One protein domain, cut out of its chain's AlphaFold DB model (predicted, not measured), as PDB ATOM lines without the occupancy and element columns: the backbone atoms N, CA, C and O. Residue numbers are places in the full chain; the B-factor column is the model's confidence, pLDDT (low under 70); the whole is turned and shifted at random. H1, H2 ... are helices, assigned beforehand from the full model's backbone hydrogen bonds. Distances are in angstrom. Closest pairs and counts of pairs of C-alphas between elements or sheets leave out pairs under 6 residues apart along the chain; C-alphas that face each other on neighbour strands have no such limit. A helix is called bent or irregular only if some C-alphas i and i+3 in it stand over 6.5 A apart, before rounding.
ATOM      1  N   LEU A  30     -16.144  50.839  41.069       59.31
ATOM      2  CA  LEU A  30     -15.172  50.911  42.153       59.31
ATOM      3  C   LEU A  30     -14.002  51.830  41.765       59.31
ATOM      4  O   LEU A  30     -13.580  51.875  40.614       59.31
ATOM      5  N   LYS A  31     -13.486  52.627  42.710       61.16
ATOM      6  CA  LYS A  31     -12.165  53.263  42.534       61.16
ATOM      7  C   LYS A  31     -11.083  52.198  42.743       61.16
ATOM      8  O   LYS A  31     -11.342  51.213  43.430       61.16
ATOM      9  N   ASP A  32      -9.863  52.436  42.260       54.12
ATOM     10  CA  ASP A  32      -8.726  51.497  42.376       54.12
ATOM     11  C   ASP A  32      -8.459  50.994  43.817       54.12
ATOM     12  O   ASP A  32      -7.915  49.911  44.007       54.12
ATOM     13  N   ASN A  33      -8.889  51.746  44.838       55.53
ATOM     14  CA  ASN A  33      -8.749  51.384  46.253       55.53
ATOM     15  C   ASN A  33      -9.982  50.678  46.861       55.53
ATOM     16  O   ASN A  33      -9.886  50.176  47.978       55.53
ATOM     17  N   ASP A  34     -11.124  50.641  46.166       50.84
ATOM     18  CA  ASP A  34     -12.385  50.068  46.668       50.84
ATOM     19  C   ASP A  34     -12.468  48.544  46.379       50.84
ATOM     20  O   ASP A  34     -13.076  47.792  47.140       50.84
ATOM     21  N   ALA A  35     -11.815  48.069  45.309       53.47
ATOM     22  CA  ALA A  35     -11.850  46.675  44.837       53.47
ATOM     23  C   ALA A  35     -11.288  45.603  45.792       53.47
ATOM     24  O   ALA A  35     -11.946  44.576  45.957       53.47
ATOM     25  N   PRO A  36     -10.140  45.792  46.472       50.34
ATOM     26  CA  PRO A  36      -9.624  44.777  47.395       50.34
ATOM     27  C   PRO A  36     -10.386  44.700  48.732       50.34
ATOM     28  O   PRO A  36     -10.114  43.800  49.523       50.34
ATOM     29  N   LEU A  37     -11.318  45.625  48.998       51.22
ATOM     30  CA  LEU A  37     -12.093  45.714  50.247       51.22
ATOM     31  C   LEU A  37     -13.562  45.304  50.079       51.22
ATOM     32  O   LEU A  37     -14.264  45.111  51.072       51.22
ATOM     33  N   TRP A  38     -14.046  45.163  48.843       50.75
ATOM     34  CA  TRP A  38     -15.433  44.801  48.592       50.75
ATOM     35  C   TRP A  38     -15.651  43.297  48.784       50.75
ATOM     36  O   TRP A  38     -15.545  42.493  47.861       50.75
ATOM     37  N   SER A  39     -15.995  42.923  50.013       57.16
ATOM     38  CA  SER A  39     -16.726  41.695  50.297       57.16
ATOM     39  C   SER A  39     -18.157  42.099  50.642       57.16
ATOM     40  O   SER A  39     -18.350  42.775  51.655       57.16
ATOM     41  N   PRO A  40     -19.187  41.680  49.882       53.03
ATOM     42  CA  PRO A  40     -20.585  41.954  50.230       53.03
ATOM     43  C   PRO A  40     -21.025  41.323  51.568       53.03
ATOM     44  O   PRO A  40     -22.210  41.340  51.883       53.03
ATOM     45  N   ARG A  41     -20.105  40.731  52.344       56.38
ATOM     46  CA  ARG A  41     -20.382  39.926  53.533       56.38
ATOM     47  C   ARG A  41     -20.020  40.583  54.866       56.38
ATOM     48  O   ARG A  41     -20.549  40.114  55.867       56.38
ATOM     49  N   GLU A  42     -19.163  41.608  54.922       62.78
ATOM     50  CA  GLU A  42     -18.521  41.982  56.205       62.78
ATOM     51  C   GLU A  42     -18.687  43.441  56.661       62.78
ATOM     52  O   GLU A  42     -18.563  43.692  57.857       62.78
ATOM     53  N   ASP A  43     -19.028  44.387  55.778       79.44
ATOM     54  CA  ASP A  43     -19.168  45.804  56.155       79.44
ATOM     55  C   ASP A  43     -20.410  46.447  55.515       79.44
ATOM     56  O   ASP A  43     -20.434  46.772  54.323       79.44
ATOM     57  N   ASP A  44     -21.455  46.630  56.328       84.44
ATOM     58  CA  ASP A  44     -22.713  47.252  55.905       84.44
ATOM     59  C   ASP A  44     -22.518  48.717  55.505       84.44
ATOM     60  O   ASP A  44     -23.105  49.165  54.522       84.44
ATOM     61  N   ALA A  45     -21.655  49.463  56.200       83.88
ATOM     62  CA  ALA A  45     -21.403  50.865  55.883       83.88
ATOM     63  C   ALA A  45     -20.687  51.002  54.532       83.88
ATOM     64  O   ALA A  45     -21.058  51.844  53.706       83.88
ATOM     65  N   LEU A  46     -19.705  50.135  54.270       82.81
ATOM     66  CA  LEU A  46     -19.017  50.080  52.982       82.81
ATOM     67  C   LEU A  46     -19.963  49.649  51.855       82.81
ATOM     68  O   LEU A  46     -19.936  50.247  50.775       82.81
ATOM     69  N   PHE A  47     -20.826  48.655  52.097       85.50
ATOM     70  CA  PHE A  47     -21.840  48.251  51.126       85.50
ATOM     71  C   PHE A  47     -22.777  49.410  50.782       85.50
ATOM     72  O   PHE A  47     -22.937  49.712  49.602       85.50
ATOM     73  N   LEU A  48     -23.360  50.085  51.780       86.50
ATOM     74  CA  LEU A  48     -24.288  51.198  51.556       86.50
ATOM     75  C   LEU A  48     -23.620  52.332  50.769       86.50
ATOM     76  O   LEU A  48     -24.202  52.851  49.815       86.50
ATOM     77  N   PHE A  49     -22.366  52.658  51.096       86.38
ATOM     78  CA  PHE A  49     -21.584  53.658  50.371       86.38
ATOM     79  C   PHE A  49     -21.374  53.291  48.893       86.38
ATOM     80  O   PHE A  49     -21.567  54.126  48.001       86.38
ATOM     81  N   ILE A  50     -20.991  52.042  48.613       83.75
ATOM     82  CA  ILE A  50     -20.756  51.556  47.247       83.75
ATOM     83  C   ILE A  50     -22.075  51.453  46.475       83.75
ATOM     84  O   ILE A  50     -22.164  51.948  45.351       83.75
ATOM     85  N   ALA A  51     -23.111  50.875  47.083       86.50
ATOM     86  CA  ALA A  51     -24.433  50.722  46.489       86.50
ATOM     87  C   ALA A  51     -25.020  52.080  46.090       86.50
ATOM     88  O   ALA A  51     -25.473  52.233  44.958       86.50
ATOM     89  N   LYS A  52     -24.919  53.096  46.955       88.25
ATOM     90  CA  LYS A  52     -25.366  54.464  46.655       88.25
ATOM     91  C   LYS A  52     -24.687  55.030  45.412       88.25
ATOM     92  O   LYS A  52     -25.352  55.561  44.528       88.25
ATOM     93  N   ARG A  53     -23.364  54.873  45.301       85.94
ATOM     94  CA  ARG A  53     -22.596  55.336  44.131       85.94
ATOM     95  C   ARG A  53     -22.986  54.599  42.850       85.94
ATOM     96  O   ARG A  53     -23.082  55.227  41.795       85.94
ATOM     97  N   ILE A  54     -23.183  53.284  42.938       85.19
ATOM     98  CA  ILE A  54     -23.619  52.457  41.809       85.19
ATOM     99  C   ILE A  54     -25.010  52.902  41.353       85.19
ATOM    100  O   ILE A  54     -25.197  53.204  40.177       85.19
ATOM    101  N   LEU A  55     -25.969  53.004  42.273       85.44
ATOM    102  CA  LEU A  55     -27.347  53.368  41.958       85.44
ATOM    103  C   LEU A  55     -27.470  54.775  41.385       85.44
ATOM    104  O   LEU A  55     -28.140  54.936  40.372       85.44
ATOM    105  N   GLN A  56     -26.780  55.769  41.951       85.75
ATOM    106  CA  GLN A  56     -26.768  57.130  41.406       85.75
ATOM    107  C   GLN A  56     -26.328  57.139  39.938       85.75
ATOM    108  O   GLN A  56     -27.001  57.720  39.088       85.75
ATOM    109  N   ARG A  57     -25.255  56.406  39.610       84.62
ATOM    110  CA  ARG A  57     -24.812  56.259  38.217       84.62
ATOM    111  C   ARG A  57     -25.841  55.533  37.358       84.62
ATOM    112  O   ARG A  57     -26.116  55.969  36.245       84.62
ATOM    113  N   LEU A  58     -26.420  54.441  37.847       83.88
ATOM    114  CA  LEU A  58     -27.430  53.689  37.101       83.88
ATOM    115  C   LEU A  58     -28.679  54.532  36.812       83.88
ATOM    116  O   LEU A  58     -29.232  54.447  35.716       83.88
ATOM    117  N   ILE A  59     -29.091  55.377  37.759       83.94
ATOM    118  CA  ILE A  59     -30.209  56.310  37.602       83.94
ATOM    119  C   ILE A  59     -29.906  57.324  36.492       83.94
ATOM    120  O   ILE A  59     -30.769  57.561  35.649       83.94
ATOM    121  N   GLU A  60     -28.684  57.856  36.436       85.00
ATOM    122  CA  GLU A  60     -28.246  58.814  35.410       85.00
ATOM    123  C   GLU A  60     -28.061  58.180  34.018       85.00
ATOM    124  O   GLU A  60     -28.259  58.837  32.994       85.00
ATOM    125  N   THR A  61     -27.692  56.899  33.950       83.06
ATOM    126  CA  THR A  61     -27.476  56.197  32.674       83.06
ATOM    127  C   THR A  61     -28.772  55.659  32.067       83.06
ATOM    128  O   THR A  61     -29.707  55.291  32.773       83.06
ATOM    129  N   VAL A  62     -28.829  55.541  30.734       75.25
ATOM    130  CA  VAL A  62     -29.957  54.900  30.021       75.25
ATOM    131  C   VAL A  62     -29.878  53.368  30.088       75.25
ATOM    132  O   VAL A  62     -30.905  52.695  30.004       75.25
ATOM    133  N   SER A  63     -28.680  52.807  30.273       81.38
ATOM    134  CA  SER A  63     -28.449  51.361  30.327       81.38
ATOM    135  C   SER A  63     -29.135  50.715  31.528       81.38
ATOM    136  O   SER A  63     -28.920  51.120  32.667       81.38
ATOM    137  N   ILE A  64     -29.925  49.675  31.263       76.62
ATOM    138  CA  ILE A  64     -30.557  48.854  32.296       76.62
ATOM    139  C   ILE A  64     -29.541  47.772  32.709       76.62
ATOM    140  O   ILE A  64     -29.065  47.048  31.831       76.62
ATOM    141  N   PRO A  65     -29.180  47.664  34.000       79.88
ATOM    142  CA  PRO A  65     -28.294  46.607  34.475       79.88
ATOM    143  C   PRO A  65     -28.921  45.221  34.291       79.88
ATOM    144  O   PRO A  65     -30.139  45.094  34.146       79.88
ATOM    145  N   SER A  66     -28.094  44.172  34.307       83.19
ATOM    146  CA  SER A  66     -28.624  42.811  34.213       83.19
ATOM    147  C   SER A  66     -29.498  42.483  35.438       83.19
ATOM    148  O   SER A  66     -29.197  42.949  36.543       83.19
ATOM    149  N   PRO A  67     -30.573  41.694  35.269       82.06
ATOM    150  CA  PRO A  67     -31.428  41.249  36.370       82.06
ATOM    151  C   PRO A  67     -30.669  40.676  37.572       82.06
ATOM    152  O   PRO A  67     -30.932  41.043  38.712       82.06
ATOM    153  N   GLU A  68     -29.661  39.844  37.314       81.94
ATOM    154  CA  GLU A  68     -28.873  39.159  38.343       81.94
ATOM    155  C   GLU A  68     -28.073  40.150  39.195       81.94
ATOM    156  O   GLU A  68     -27.883  39.949  40.394       81.94
ATOM    157  N   PHE A  69     -27.615  41.242  38.580       82.81
ATOM    158  CA  PHE A  69     -26.887  42.288  39.283       82.81
ATOM    159  C   PHE A  69     -27.806  43.094  40.207       82.81
ATOM    160  O   PHE A  69     -27.442  43.384  41.347       82.81
ATOM    161  N   ILE A  70     -29.012  43.418  39.731       83.56
ATOM    162  CA  ILE A  70     -30.031  44.109  40.531       83.56
ATOM    163  C   ILE A  70     -30.430  43.243  41.729       83.56
ATOM    164  O   ILE A  70     -30.539  43.756  42.840       83.56
ATOM    165  N   ASP A  71     -30.582  41.936  41.524       82.31
ATOM    166  CA  ASP A  71     -30.933  40.989  42.582       82.31
ATOM    167  C   ASP A  71     -29.902  40.899  43.686       82.31
ATOM    168  O   ASP A  71     -30.263  40.952  44.858       82.31
ATOM    169  N   LEU A  72     -28.627  40.796  43.318       82.81
ATOM    170  CA  LEU A  72     -27.541  40.709  44.286       82.81
ATOM    171  C   LEU A  72     -27.517  41.941  45.191       82.81
ATOM    172  O   LEU A  72     -27.408  41.832  46.413       82.81
ATOM    173  N   LEU A  73     -27.641  43.121  44.588       84.25
ATOM    174  CA  LEU A  73     -27.655  44.370  45.326       84.25
ATOM    175  C   LEU A  73     -28.919  44.513  46.193       84.25
ATOM    176  O   LEU A  73     -28.827  44.938  47.344       84.25
ATOM    177  N   ARG A  74     -30.084  44.120  45.666       86.50
ATOM    178  CA  ARG A  74     -31.363  44.162  46.384       86.50
ATOM    179  C   ARG A  74     -31.371  43.230  47.591       86.50
ATOM    180  O   ARG A  74     -31.699  43.680  48.678       86.50
ATOM    181  N   LEU A  75     -30.996  41.963  47.425       83.12
ATOM    182  CA  LEU A  75     -31.009  40.983  48.517       83.12
ATOM    183  C   LEU A  75     -30.093  41.417  49.664       83.12
ATOM    184  O   LEU A  75     -30.450  41.269  50.830       83.12
ATOM    185  N   ARG A  76     -28.940  42.027  49.350       84.38
ATOM    186  CA  ARG A  76     -28.061  42.574  50.386       84.38
ATOM    187  C   ARG A  76     -28.669  43.789  51.088       84.38
ATOM    188  O   ARG A  76     -28.541  43.888  52.304       84.38
ATOM    189  N   LEU A  77     -29.338  44.686  50.360       87.44
ATOM    190  CA  LEU A  77     -30.088  45.779  50.981       87.44
ATOM    191  C   LEU A  77     -31.165  45.231  51.926       87.44
ATOM    192  O   LEU A  77     -31.257  45.677  53.062       87.44
ATOM    193  N   GLU A  78     -31.958  44.263  51.467       87.50
ATOM    194  CA  GLU A  78     -33.035  43.659  52.254       87.50
ATOM    195  C   GLU A  78     -32.496  43.009  53.536       87.50
ATOM    196  O   GLU A  78     -33.044  43.269  54.603       87.50
ATOM    197  N   ALA A  79     -31.362  42.301  53.467       84.94
ATOM    198  CA  ALA A  79     -30.676  41.745  54.638       84.94
ATOM    199  C   ALA A  79     -30.275  42.815  55.674       84.94
ATOM    200  O   ALA A  79     -30.429  42.619  56.882       84.94
ATOM    201  N   ILE A  80     -29.763  43.959  55.202       87.00
ATOM    202  CA  ILE A  80     -29.378  45.091  56.062       87.00
ATOM    203  C   ILE A  80     -30.621  45.704  56.712       87.00
ATOM    204  O   ILE A  80     -30.621  45.994  57.908       87.00
ATOM    205  N   VAL A  81     -31.691  45.873  55.933       87.50
ATOM    206  CA  VAL A  81     -32.967  46.428  56.396       87.50
ATOM    207  C   VAL A  81     -33.587  45.533  57.472       87.50
ATOM    208  O   VAL A  81     -33.936  46.024  58.545       87.50
ATOM    209  N   THR A  82     -33.697  44.221  57.248       85.50
ATOM    210  CA  THR A  82     -34.315  43.301  58.224       85.50
ATOM    211  C   THR A  82     -33.414  42.989  59.420       85.50
ATOM    212  O   THR A  82     -33.894  42.460  60.418       85.50
ATOM    213  N   LYS A  83     -32.133  43.382  59.374       83.50
ATOM    214  CA  LYS A  83     -31.113  43.077  60.392       83.50
ATOM    215  C   LYS A  83     -30.899  41.571  60.595       83.50
ATOM    216  O   LYS A  83     -30.396  41.166  61.643       83.50
ATOM    217  N   ASP A  84     -31.196  40.753  59.582       73.62
ATOM    218  CA  ASP A  84     -31.021  39.289  59.610       73.62
ATOM    219  C   ASP A  84     -29.545  38.836  59.513       73.62
ATOM    220  O   ASP A  84     -29.234  37.647  59.418       73.62
ATOM    221  N   GLY A  85     -28.598  39.774  59.602       61.34
ATOM    222  CA  GLY A  85     -27.164  39.503  59.670       61.34
ATOM    223  C   GLY A  85     -26.515  39.205  58.314       61.34
ATOM    224  O   GLY A  85     -27.026  39.548  57.252       61.34
ATOM    225  N   THR A  86     -25.334  38.577  58.341       53.75
ATOM    226  CA  THR A  86     -24.472  38.305  57.169       53.75
ATOM    227  C   THR A  86     -24.988  37.203  56.236       53.75
ATOM    228  O   THR A  86     -24.255  36.738  55.359       53.75
ATOM    229  N   ILE A  87     -26.241  36.780  56.404       56.22
ATOM    230  CA  ILE A  87     -26.863  35.748  55.582       56.22
ATOM    231  C   ILE A  87     -27.112  36.355  54.198       56.22
ATOM    232  O   ILE A  87     -27.950  37.231  54.014       56.22
ATOM    233  N   VAL A  88     -26.333  35.892  53.218       52.41
ATOM    234  CA  VAL A  88     -26.446  36.270  51.795       52.41
ATOM    235  C   VAL A  88     -27.808  35.855  51.211       52.41
ATOM    236  O   VAL A  88     -28.232  36.388  50.191       52.41
ATOM    237  N   ASP A  89     -28.517  34.979  51.921       55.72
ATOM    238  CA  ASP A  89     -29.816  34.411  51.572       55.72
ATOM    239  C   ASP A  89     -30.949  35.025  52.407       55.72
ATOM    240  O   ASP A  89     -31.836  34.311  52.885       55.72
ATOM    241  N   ALA A  90     -30.905  36.342  52.644       56.94
ATOM    242  CA  ALA A  90     -32.027  37.016  53.281       56.94
ATOM    243  C   ALA A  90     -33.305  36.734  52.472       56.94
ATOM    244  O   ALA A  90     -33.301  36.842  51.237       56.94
ATOM    245  N   PRO A  91     -34.391  36.309  53.136       64.81
ATOM    246  CA  PRO A  91     -35.640  36.058  52.452       64.81
ATOM    247  C   PRO A  91     -36.106  37.371  51.808       64.81
ATOM    248  O   PRO A  91     -36.140  38.404  52.468       64.81
ATOM    249  N   SER A  92     -36.433  37.322  50.507       75.69
ATOM    250  CA  SER A  92     -36.931  38.487  49.758       75.69
ATOM    251  C   SER A  92     -38.030  39.212  50.545       75.69
ATOM    252  O   SER A  92     -38.801  38.545  51.238       75.69
ATOM    253  N   CYS A  93     -38.181  40.531  50.385       77.81
ATOM    254  CA  CYS A  93     -39.258  41.315  51.016       77.81
ATOM    255  C   CYS A  93     -40.677  40.735  50.813       77.81
ATOM    256  O   CYS A  93     -41.591  41.087  51.545       77.81
ATOM    257  N   LEU A  94     -40.864  39.808  49.866       78.50
ATOM    258  CA  LEU A  94     -42.078  39.001  49.681       78.50
ATOM    259  C   LEU A  94     -42.390  38.000  50.807       78.50
ATOM    260  O   LEU A  94     -43.539  37.581  50.930       78.50
ATOM    261  N   TYR A  95     -41.386  37.537  51.551       80.25
ATOM    262  CA  TYR A  95     -41.532  36.495  52.572       80.25
ATOM    263  C   TYR A  95     -41.850  37.074  53.952       80.25
ATOM    264  O   TYR A  95     -42.633  36.477  54.685       80.25
ATOM    265  N   ASP A  96     -41.267  38.227  54.285       79.81
ATOM    266  CA  ASP A  96     -41.574  38.986  55.499       79.81
ATOM    267  C   ASP A  96     -41.838  40.459  55.164       79.81
ATOM    268  O   ASP A  96     -41.103  41.371  55.549       79.81
ATOM    269  N   THR A  97     -42.916  40.688  54.411       80.25
ATOM    270  CA  THR A  97     -43.366  42.028  54.012       80.25
ATOM    271  C   THR A  97     -43.529  42.948  55.223       80.25
ATOM    272  O   THR A  97     -43.178  44.124  55.175       80.25
ATOM    273  N   PHE A  98     -44.058  42.420  56.330       79.69
ATOM    274  CA  PHE A  98     -44.322  43.193  57.539       79.69
ATOM    275  C   PHE A  98     -43.042  43.610  58.262       79.69
ATOM    276  O   PHE A  98     -42.886  44.792  58.590       79.69
ATOM    277  N   GLY A  99     -42.126  42.666  58.496       84.00
ATOM    278  CA  GLY A  99     -40.829  42.953  59.098       84.00
ATOM    279  C   GLY A  99     -40.034  43.928  58.241       84.00
ATOM    280  O   GLY A  99     -39.557  44.940  58.753       84.00
ATOM    281  N   TYR A 100     -40.005  43.708  56.925       87.81
ATOM    282  CA  TYR A 100     -39.336  44.596  55.977       87.81
ATOM    283  C   TYR A 100     -39.852  46.040  56.051       87.81
ATOM    284  O   TYR A 100     -39.066  46.972  56.234       87.81
ATOM    285  N   CYS A 101     -41.170  46.249  55.974       85.12
ATOM    286  CA  CYS A 101     -41.759  47.589  56.030       85.12
ATOM    287  C   CYS A 101     -41.523  48.274  57.382       85.12
ATOM    288  O   CYS A 101     -41.139  49.442  57.424       85.12
ATOM    289  N   THR A 102     -41.681  47.546  58.490       84.81
ATOM    290  CA  THR A 102     -41.415  48.081  59.839       84.81
ATOM    291  C   THR A 102     -39.953  48.506  59.989       84.81
ATOM    292  O   THR A 102     -39.647  49.560  60.560       84.81
ATOM    293  N   SER A 103     -39.039  47.715  59.429       90.25
ATOM    294  CA  SER A 103     -37.623  48.042  59.388       90.25
ATOM    295  C   SER A 103     -37.337  49.287  58.555       90.25
ATOM    296  O   SER A 103     -36.644  50.172  59.047       90.25
ATOM    297  N   ILE A 104     -37.894  49.422  57.346       91.44
ATOM    298  CA  ILE A 104     -37.716  50.627  56.513       91.44
ATOM    299  C   ILE A 104     -38.230  51.882  57.230       91.44
ATOM    300  O   ILE A 104     -37.530  52.890  57.262       91.44
ATOM    301  N   ILE A 105     -39.408  51.827  57.859       87.75
ATOM    302  CA  ILE A 105     -40.000  52.973  58.576       87.75
ATOM    303  C   ILE A 105     -39.115  53.433  59.742       87.75
ATOM    304  O   ILE A 105     -39.030  54.625  60.033       87.75
ATOM    305  N   SER A 106     -38.457  52.488  60.418       88.50
ATOM    306  CA  SER A 106     -37.572  52.760  61.558       88.50
ATOM    307  C   SER A 106     -36.099  52.946  61.172       88.50
ATOM    308  O   SER A 106     -35.253  53.129  62.052       88.50
ATOM    309  N   SER A 107     -35.786  52.892  59.876       91.12
ATOM    310  CA  SER A 107     -34.425  53.008  59.359       91.12
ATOM    311  C   SER A 107     -33.936  54.452  59.311       91.12
ATOM    312  O   SER A 107     -34.700  55.415  59.353       91.12
ATOM    313  N   ASP A 108     -32.618  54.594  59.203       90.44
ATOM    314  CA  ASP A 108     -31.978  55.878  58.947       90.44
ATOM    315  C   ASP A 108     -32.398  56.456  57.563       90.44
ATOM    316  O   ASP A 108     -32.649  55.693  56.620       90.44
ATOM    317  N   PRO A 109     -32.471  57.796  57.405       89.94
ATOM    318  CA  PRO A 109     -32.864  58.435  56.146       89.94
ATOM    319  C   PRO A 109     -31.997  58.082  54.930       89.94
ATOM    320  O   PRO A 109     -32.493  58.110  53.802       89.94
ATOM    321  N   GLU A 110     -30.712  57.776  55.118       88.00
ATOM    322  CA  GLU A 110     -29.827  57.368  54.028       88.00
ATOM    323  C   GLU A 110     -30.191  55.973  53.508       88.00
ATOM    324  O   GLU A 110     -30.250  55.779  52.290       88.00
ATOM    325  N   LEU A 111     -30.536  55.036  54.393       89.00
ATOM    326  CA  LEU A 111     -31.037  53.718  54.001       89.00
ATOM    327  C   LEU A 111     -32.387  53.813  53.273       89.00
ATOM    328  O   LEU A 111     -32.588  53.142  52.260       89.00
ATOM    329  N   VAL A 112     -33.285  54.697  53.723       89.31
ATOM    330  CA  VAL A 112     -34.567  54.970  53.039       89.31
ATOM    331  C   VAL A 112     -34.342  55.586  51.652       89.31
ATOM    332  O   VAL A 112     -34.993  55.196  50.682       89.31
ATOM    333  N   SER A 113     -33.391  56.516  51.518       89.94
ATOM    334  CA  SER A 113     -33.010  57.071  50.212       89.94
ATOM    335  C   SER A 113     -32.494  55.981  49.273       89.94
ATOM    336  O   SER A 113     -32.895  55.928  48.113       89.94
ATOM    337  N   LEU A 114     -31.626  55.099  49.772       89.88
ATOM    338  CA  LEU A 114     -31.062  54.010  48.980       89.88
ATOM    339  C   LEU A 114     -32.142  53.010  48.541       89.88
ATOM    340  O   LEU A 114     -32.152  52.552  47.401       89.88
ATOM    341  N   HIS A 115     -33.088  52.715  49.429       91.31
ATOM    342  CA  HIS A 115     -34.275  51.918  49.139       91.31
ATOM    343  C   HIS A 115     -35.113  52.494  47.988       91.31
ATOM    344  O   HIS A 115     -35.504  51.763  47.072       91.31
ATOM    345  N   HIS A 116     -35.349  53.808  47.979       89.25
ATOM    346  CA  HIS A 116     -36.037  54.471  46.868       89.25
ATOM    347  C   HIS A 116     -35.273  54.330  45.548       89.25
ATOM    348  O   HIS A 116     -35.875  53.988  44.526       89.25
ATOM    349  N   ASP A 117     -33.955  54.524  45.572       89.94
ATOM    350  CA  ASP A 117     -33.102  54.378  44.393       89.94
ATOM    351  C   ASP A 117     -33.157  52.946  43.831       89.94
ATOM    352  O   ASP A 117     -33.312  52.748  42.621       89.94
ATOM    353  N   PHE A 118     -33.132  51.929  44.698       89.25
ATOM    354  CA  PHE A 118     -33.327  50.534  44.294       89.25
ATOM    355  C   PHE A 118     -34.699  50.283  43.685       89.25
ATOM    356  O   PHE A 118     -34.801  49.641  42.638       89.25
ATOM    357  N   THR A 119     -35.748  50.811  44.313       89.44
ATOM    358  CA  THR A 119     -37.125  50.690  43.826       89.44
ATOM    359  C   THR A 119     -37.249  51.246  42.403       89.44
ATOM    360  O   THR A 119     -37.860  50.618  41.535       89.44
ATOM    361  N   LEU A 120     -36.610  52.388  42.127       86.88
ATOM    362  CA  LEU A 120     -36.571  53.007  40.799       86.88
ATOM    363  C   LEU A 120     -35.813  52.155  39.774       86.88
ATOM    364  O   LEU A 120     -36.291  51.976  38.650       86.88
ATOM    365  N   ILE A 121     -34.649  51.609  40.133       87.75
ATOM    366  CA  ILE A 121     -33.881  50.734  39.234       87.75
ATOM    367  C   ILE A 121     -34.649  49.445  38.929       87.75
ATOM    368  O   ILE A 121     -34.742  49.052  37.760       87.75
ATOM    369  N   LEU A 122     -35.277  48.838  39.938       87.69
ATOM    370  CA  LEU A 122     -36.137  47.675  39.753       87.69
ATOM    371  C   LEU A 122     -37.290  47.999  38.792       87.69
ATOM    372  O   LEU A 122     -37.515  47.254  37.835       87.69
ATOM    373  N   ALA A 123     -37.939  49.158  38.957       86.62
ATOM    374  CA  ALA A 123     -39.006  49.630  38.071       86.62
ATOM    375  C   ALA A 123     -38.554  49.748  36.614       86.62
ATOM    376  O   ALA A 123     -39.228  49.262  35.703       86.62
ATOM    377  N   ARG A 124     -37.383  50.353  36.389       85.88
ATOM    378  CA  ARG A 124     -36.796  50.506  35.050       85.88
ATOM    379  C   ARG A 124     -36.455  49.163  34.415       85.88
ATOM    380  O   ARG A 124     -36.597  49.008  33.205       85.88
ATOM    381  N   SER A 125     -36.040  48.193  35.224       87.62
ATOM    382  CA  SER A 125     -35.718  46.845  34.757       87.62
ATOM    383  C   SER A 125     -36.942  45.961  34.515       87.62
ATOM    384  O   SER A 125     -36.813  44.913  33.901       87.62
ATOM    385  N   LEU A 126     -38.156  46.371  34.896       85.69
ATOM    386  CA  LEU A 126     -39.337  45.502  34.832       85.69
ATOM    387  C   LEU A 126     -39.640  44.950  33.421       85.69
ATOM    388  O   LEU A 126     -40.238  43.881  33.274       85.69
ATOM    389  N   ALA A 127     -39.229  45.668  32.373       84.88
ATOM    390  CA  ALA A 127     -39.393  45.249  30.983       84.88
ATOM    391  C   ALA A 127     -38.476  44.083  30.565       84.88
ATOM    392  O   ALA A 127     -38.812  43.398  29.601       84.88
ATOM    393  N   SER A 128     -37.357  43.846  31.261       85.88
ATOM    394  CA  SER A 128     -36.437  42.739  30.954       85.88
ATOM    395  C   SER A 128     -36.903  41.393  31.517       85.88
ATOM    396  O   SER A 128     -36.421  40.351  31.074       85.88
ATOM    397  N   TYR A 129     -37.871  41.388  32.437       83.56
ATOM    398  CA  TYR A 129     -38.449  40.167  32.999       83.56
ATOM    399  C   TYR A 129     -39.663  39.691  32.196       83.56
ATOM    400  O   TYR A 129     -40.434  40.483  31.647       83.56
ATOM    401  N   THR A 130     -39.890  38.377  32.182       81.19
ATOM    402  CA  THR A 130     -41.042  37.747  31.518       81.19
ATOM    403  C   THR A 130     -41.732  36.728  32.433       81.19
ATOM    404  O   THR A 130     -41.201  36.353  33.478       81.19
ATOM    405  N   GLY A 131     -42.950  36.313  32.069       81.69
ATOM    406  CA  GLY A 131     -43.687  35.255  32.767       81.69
ATOM    407  C   GLY A 131     -43.903  35.506  34.266       81.69
ATOM    408  O   GLY A 131     -44.183  36.628  34.693       81.69
ATOM    409  N   MET A 132     -43.772  34.437  35.058       73.06
ATOM    410  CA  MET A 132     -43.938  34.464  36.519       73.06
ATOM    411  C   MET A 132     -42.911  35.350  37.219       73.06
ATOM    412  O   MET A 132     -43.217  35.953  38.245       73.06
ATOM    413  N   GLU A 133     -41.723  35.479  36.639       79.81
ATOM    414  CA  GLU A 133     -40.662  36.296  37.205       79.81
ATOM    415  C   GLU A 133     -41.023  37.782  37.156       79.81
ATOM    416  O   GLU A 133     -40.906  38.486  38.156       79.81
ATOM    417  N   LYS A 134     -41.584  38.255  36.037       82.38
ATOM    418  CA  LYS A 134     -42.099  39.628  35.949       82.38
ATOM    419  C   LYS A 134     -43.169  39.898  37.003       82.38
ATOM    420  O   LYS A 134     -43.148  40.949  37.636       82.38
ATOM    421  N   LEU A 135     -44.089  38.954  37.207       70.00
ATOM    422  CA  LEU A 135     -45.132  39.077  38.226       70.00
ATOM    423  C   LEU A 135     -44.530  39.149  39.636       70.00
ATOM    424  O   LEU A 135     -44.954  39.985  40.431       70.00
ATOM    425  N   ARG A 136     -43.521  38.318  39.931       80.31
ATOM    426  CA  ARG A 136     -42.755  38.383  41.182       80.31
ATOM    427  C   ARG A 136     -42.152  39.776  41.387       80.31
ATOM    428  O   ARG A 136     -42.352  40.359  42.447       80.31
ATOM    429  N   ARG A 137     -41.523  40.353  40.357       85.56
ATOM    430  CA  ARG A 137     -40.923  41.701  40.425       85.56
ATOM    431  C   ARG A 137     -41.926  42.824  40.571       85.56
ATOM    432  O   ARG A 137     -41.645  43.783  41.278       85.56
ATOM    433  N   VAL A 138     -43.105  42.703  39.964       81.38
ATOM    434  CA  VAL A 138     -44.205  43.644  40.218       81.38
ATOM    435  C   VAL A 138     -44.588  43.628  41.698       81.38
ATOM    436  O   VAL A 138     -44.758  44.693  42.281       81.38
ATOM    437  N   LYS A 139     -44.695  42.446  42.318       78.69
ATOM    438  CA  LYS A 139     -45.022  42.341  43.748       78.69
ATOM    439  C   LYS A 139     -43.937  42.962  44.628       78.69
ATOM    440  O   LYS A 139     -44.272  43.761  45.492       78.69
ATOM    441  N   GLU A 140     -42.665  42.646  44.374       85.38
ATOM    442  CA  GLU A 140     -41.524  43.237  45.097       85.38
ATOM    443  C   GLU A 140     -41.526  44.760  44.972       85.38
ATOM    444  O   GLU A 140     -41.479  45.468  45.969       85.38
ATOM    445  N   LEU A 141     -41.684  45.276  43.752       86.88
ATOM    446  CA  LEU A 141     -41.733  46.709  43.500       86.88
ATOM    447  C   LEU A 141     -42.877  47.392  44.245       86.88
ATOM    448  O   LEU A 141     -42.683  48.472  44.787       86.88
ATOM    449  N   LEU A 142     -44.059  46.783  44.284       81.69
ATOM    450  CA  LEU A 142     -45.194  47.341  45.013       81.69
ATOM    451  C   LEU A 142     -44.930  47.368  46.527       81.69
ATOM    452  O   LEU A 142     -45.162  48.401  47.150       81.69
ATOM    453  N   ILE A 143     -44.363  46.297  47.100       82.81
ATOM    454  CA  ILE A 143     -43.925  46.275  48.509       82.81
ATOM    455  C   ILE A 143     -42.914  47.388  48.765       82.81
ATOM    456  O   ILE A 143     -43.087  48.178  49.688       82.81
ATOM    457  N   MET A 144     -41.883  47.485  47.928       87.12
ATOM    458  CA  MET A 144     -40.819  48.465  48.097       87.12
ATOM    459  C   MET A 144     -41.334  49.902  47.949       87.12
ATOM    460  O   MET A 144     -41.010  50.752  48.771       87.12
ATOM    461  N   VAL A 145     -42.193  50.193  46.971       85.00
ATOM    462  CA  VAL A 145     -42.817  51.521  46.837       85.00
ATOM    463  C   VAL A 145     -43.582  51.898  48.105       85.00
ATOM    464  O   VAL A 145     -43.576  53.067  48.484       85.00
ATOM    465  N   TRP A 146     -44.220  50.936  48.771       79.94
ATOM    466  CA  TRP A 146     -45.060  51.206  49.935       79.94
ATOM    467  C   TRP A 146     -44.355  51.128  51.279       79.94
ATOM    468  O   TRP A 146     -44.817  51.787  52.202       79.94
ATOM    469  N   ALA A 147     -43.246  50.400  51.398       84.12
ATOM    470  CA  ALA A 147     -42.537  50.202  52.661       84.12
ATOM    471  C   ALA A 147     -42.238  51.497  53.451       84.12
ATOM    472  O   ALA A 147     -42.406  51.481  54.667       84.12
ATOM    473  N   PRO A 148     -41.868  52.631  52.820       81.25
ATOM    474  CA  PRO A 148     -41.606  53.887  53.534       81.25
ATOM    475  C   PRO A 148     -42.862  54.603  54.038       81.25
ATOM    476  O   PRO A 148     -42.779  55.485  54.892       81.25
ATOM    477  N   PHE A 149     -44.030  54.270  53.492       70.44
ATOM    478  CA  PHE A 149     -45.290  54.879  53.871       70.44
ATOM    479  C   PHE A 149     -45.943  53.974  54.912       70.44
ATOM    480  O   PHE A 149     -46.226  52.809  54.643       70.44
ATOM    481  N   ASN A 150     -46.266  54.506  56.091       65.62
ATOM    482  CA  ASN A 150     -46.971  53.780  57.162       65.62
ATOM    483  C   ASN A 150     -48.362  53.223  56.740       65.62
ATOM    484  O   ASN A 150     -49.096  52.661  57.544       65.62
ATOM    485  N   TRP A 151     -48.735  53.357  55.465       61.47
ATOM    486  CA  TRP A 151     -49.982  52.930  54.842       61.47
ATOM    487  C   TRP A 151     -50.208  51.425  54.847       61.47
ATOM    488  O   TRP A 151     -51.347  51.004  54.678       61.47
ATOM    489  N   MET A 152     -49.185  50.596  55.077       55.16
ATOM    490  CA  MET A 152     -49.429  49.169  55.321       55.16
ATOM    491  C   MET A 152     -50.319  48.939  56.556       55.16
ATOM    492  O   MET A 152     -51.058  47.959  56.598       55.16
ATOM    493  N   PHE A 153     -50.306  49.880  57.506       57.53
ATOM    494  CA  PHE A 153     -51.190  49.920  58.674       57.53
ATOM    495  C   PHE A 153     -52.471  50.726  58.432       57.53
ATOM    496  O   PHE A 153     -53.376  50.713  59.259       57.53
ATOM    497  N   GLU A 154     -52.555  51.431  57.304       66.50
ATOM    498  CA  GLU A 154     -53.611  52.397  57.028       66.50
ATOM    499  C   GLU A 154     -54.082  52.329  55.565       66.50
ATOM    500  O   GLU A 154     -54.269  53.343  54.887       66.50
TER     501      GLU A 154
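What this domain is: This is residues 30 to 154 of the 464 residues of an uncharacterized protein of Serendipita vermifera MAFF 305830 (UniProt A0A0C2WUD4). Four longer helices stand in a zigzag, H1, H2, H4, H5, with H2 and H4 in the middle, while short H3 lies across the end of H2. Unnamed residues 30 to 43 lie beyond H1, and tiny H6 lies at the other end of the longest axis. The printed part has 125 residues, with six named helices, H1 to H6 in chain order, and no named strand: all helix. It is compact, with a radius of gyration of the C-alphas of 14.2 A and spans of 46 by 31 by 25 A.

How they stand to each other: Look first at H1, residues 44 to 60, and H2, residues 67 to 82: this helical hairpin only just touches, with 3 pairs of C-alphas within 8 A, the closest Asp 44 and Ile 80 at 7.0 A. H3, residues 97 to 105, touches H2 about perpendicular, at 73 degrees, closest at C-alphas 82 and 100, 5.7 A. H4, residues 109 to 128, touches H2 at a shallow tilt of 29 degrees, opposite ways, closest at C-alphas 74 and 118, 7.0 A. H4 touches H1 at a steep tilt of 48 degrees, closest at C-alphas 52 and 114, 6.2 A. H5, residues 131 to 146, makes a helical hairpin with H4, closest at C-alphas 119 and 144, 6.1 A; H1 and H5 are apart. H6, residues 150 to 153, is close to but not clearly touching H3. Every O i to N i+4 pair is within hydrogen-bond range in H1, H2, H3 and H5, and 14 of 16 in H4; H6 is too short for one.

Where its parts are: Find C-alpha 44 at (-22.713, 47.252, 55.905); H1 runs 24.2 A from there. H2 spans 22.1 A, H4 29.9 A and H5 23.5 A, ending at C-alpha 146, (-45.060, 51.206, 49.935). H4 is irregular: C-alphas 124 and 127 are 7.1 A apart.

The domain as a whole: The farthest C-alphas, Asp 32 and Glu 154, are 47.2 A apart. The printed part has no cut, and the link from H2 to H3 is long. The pLDDT is under 70 in residues 30 to 42, 85 to 91 and 150 to 154.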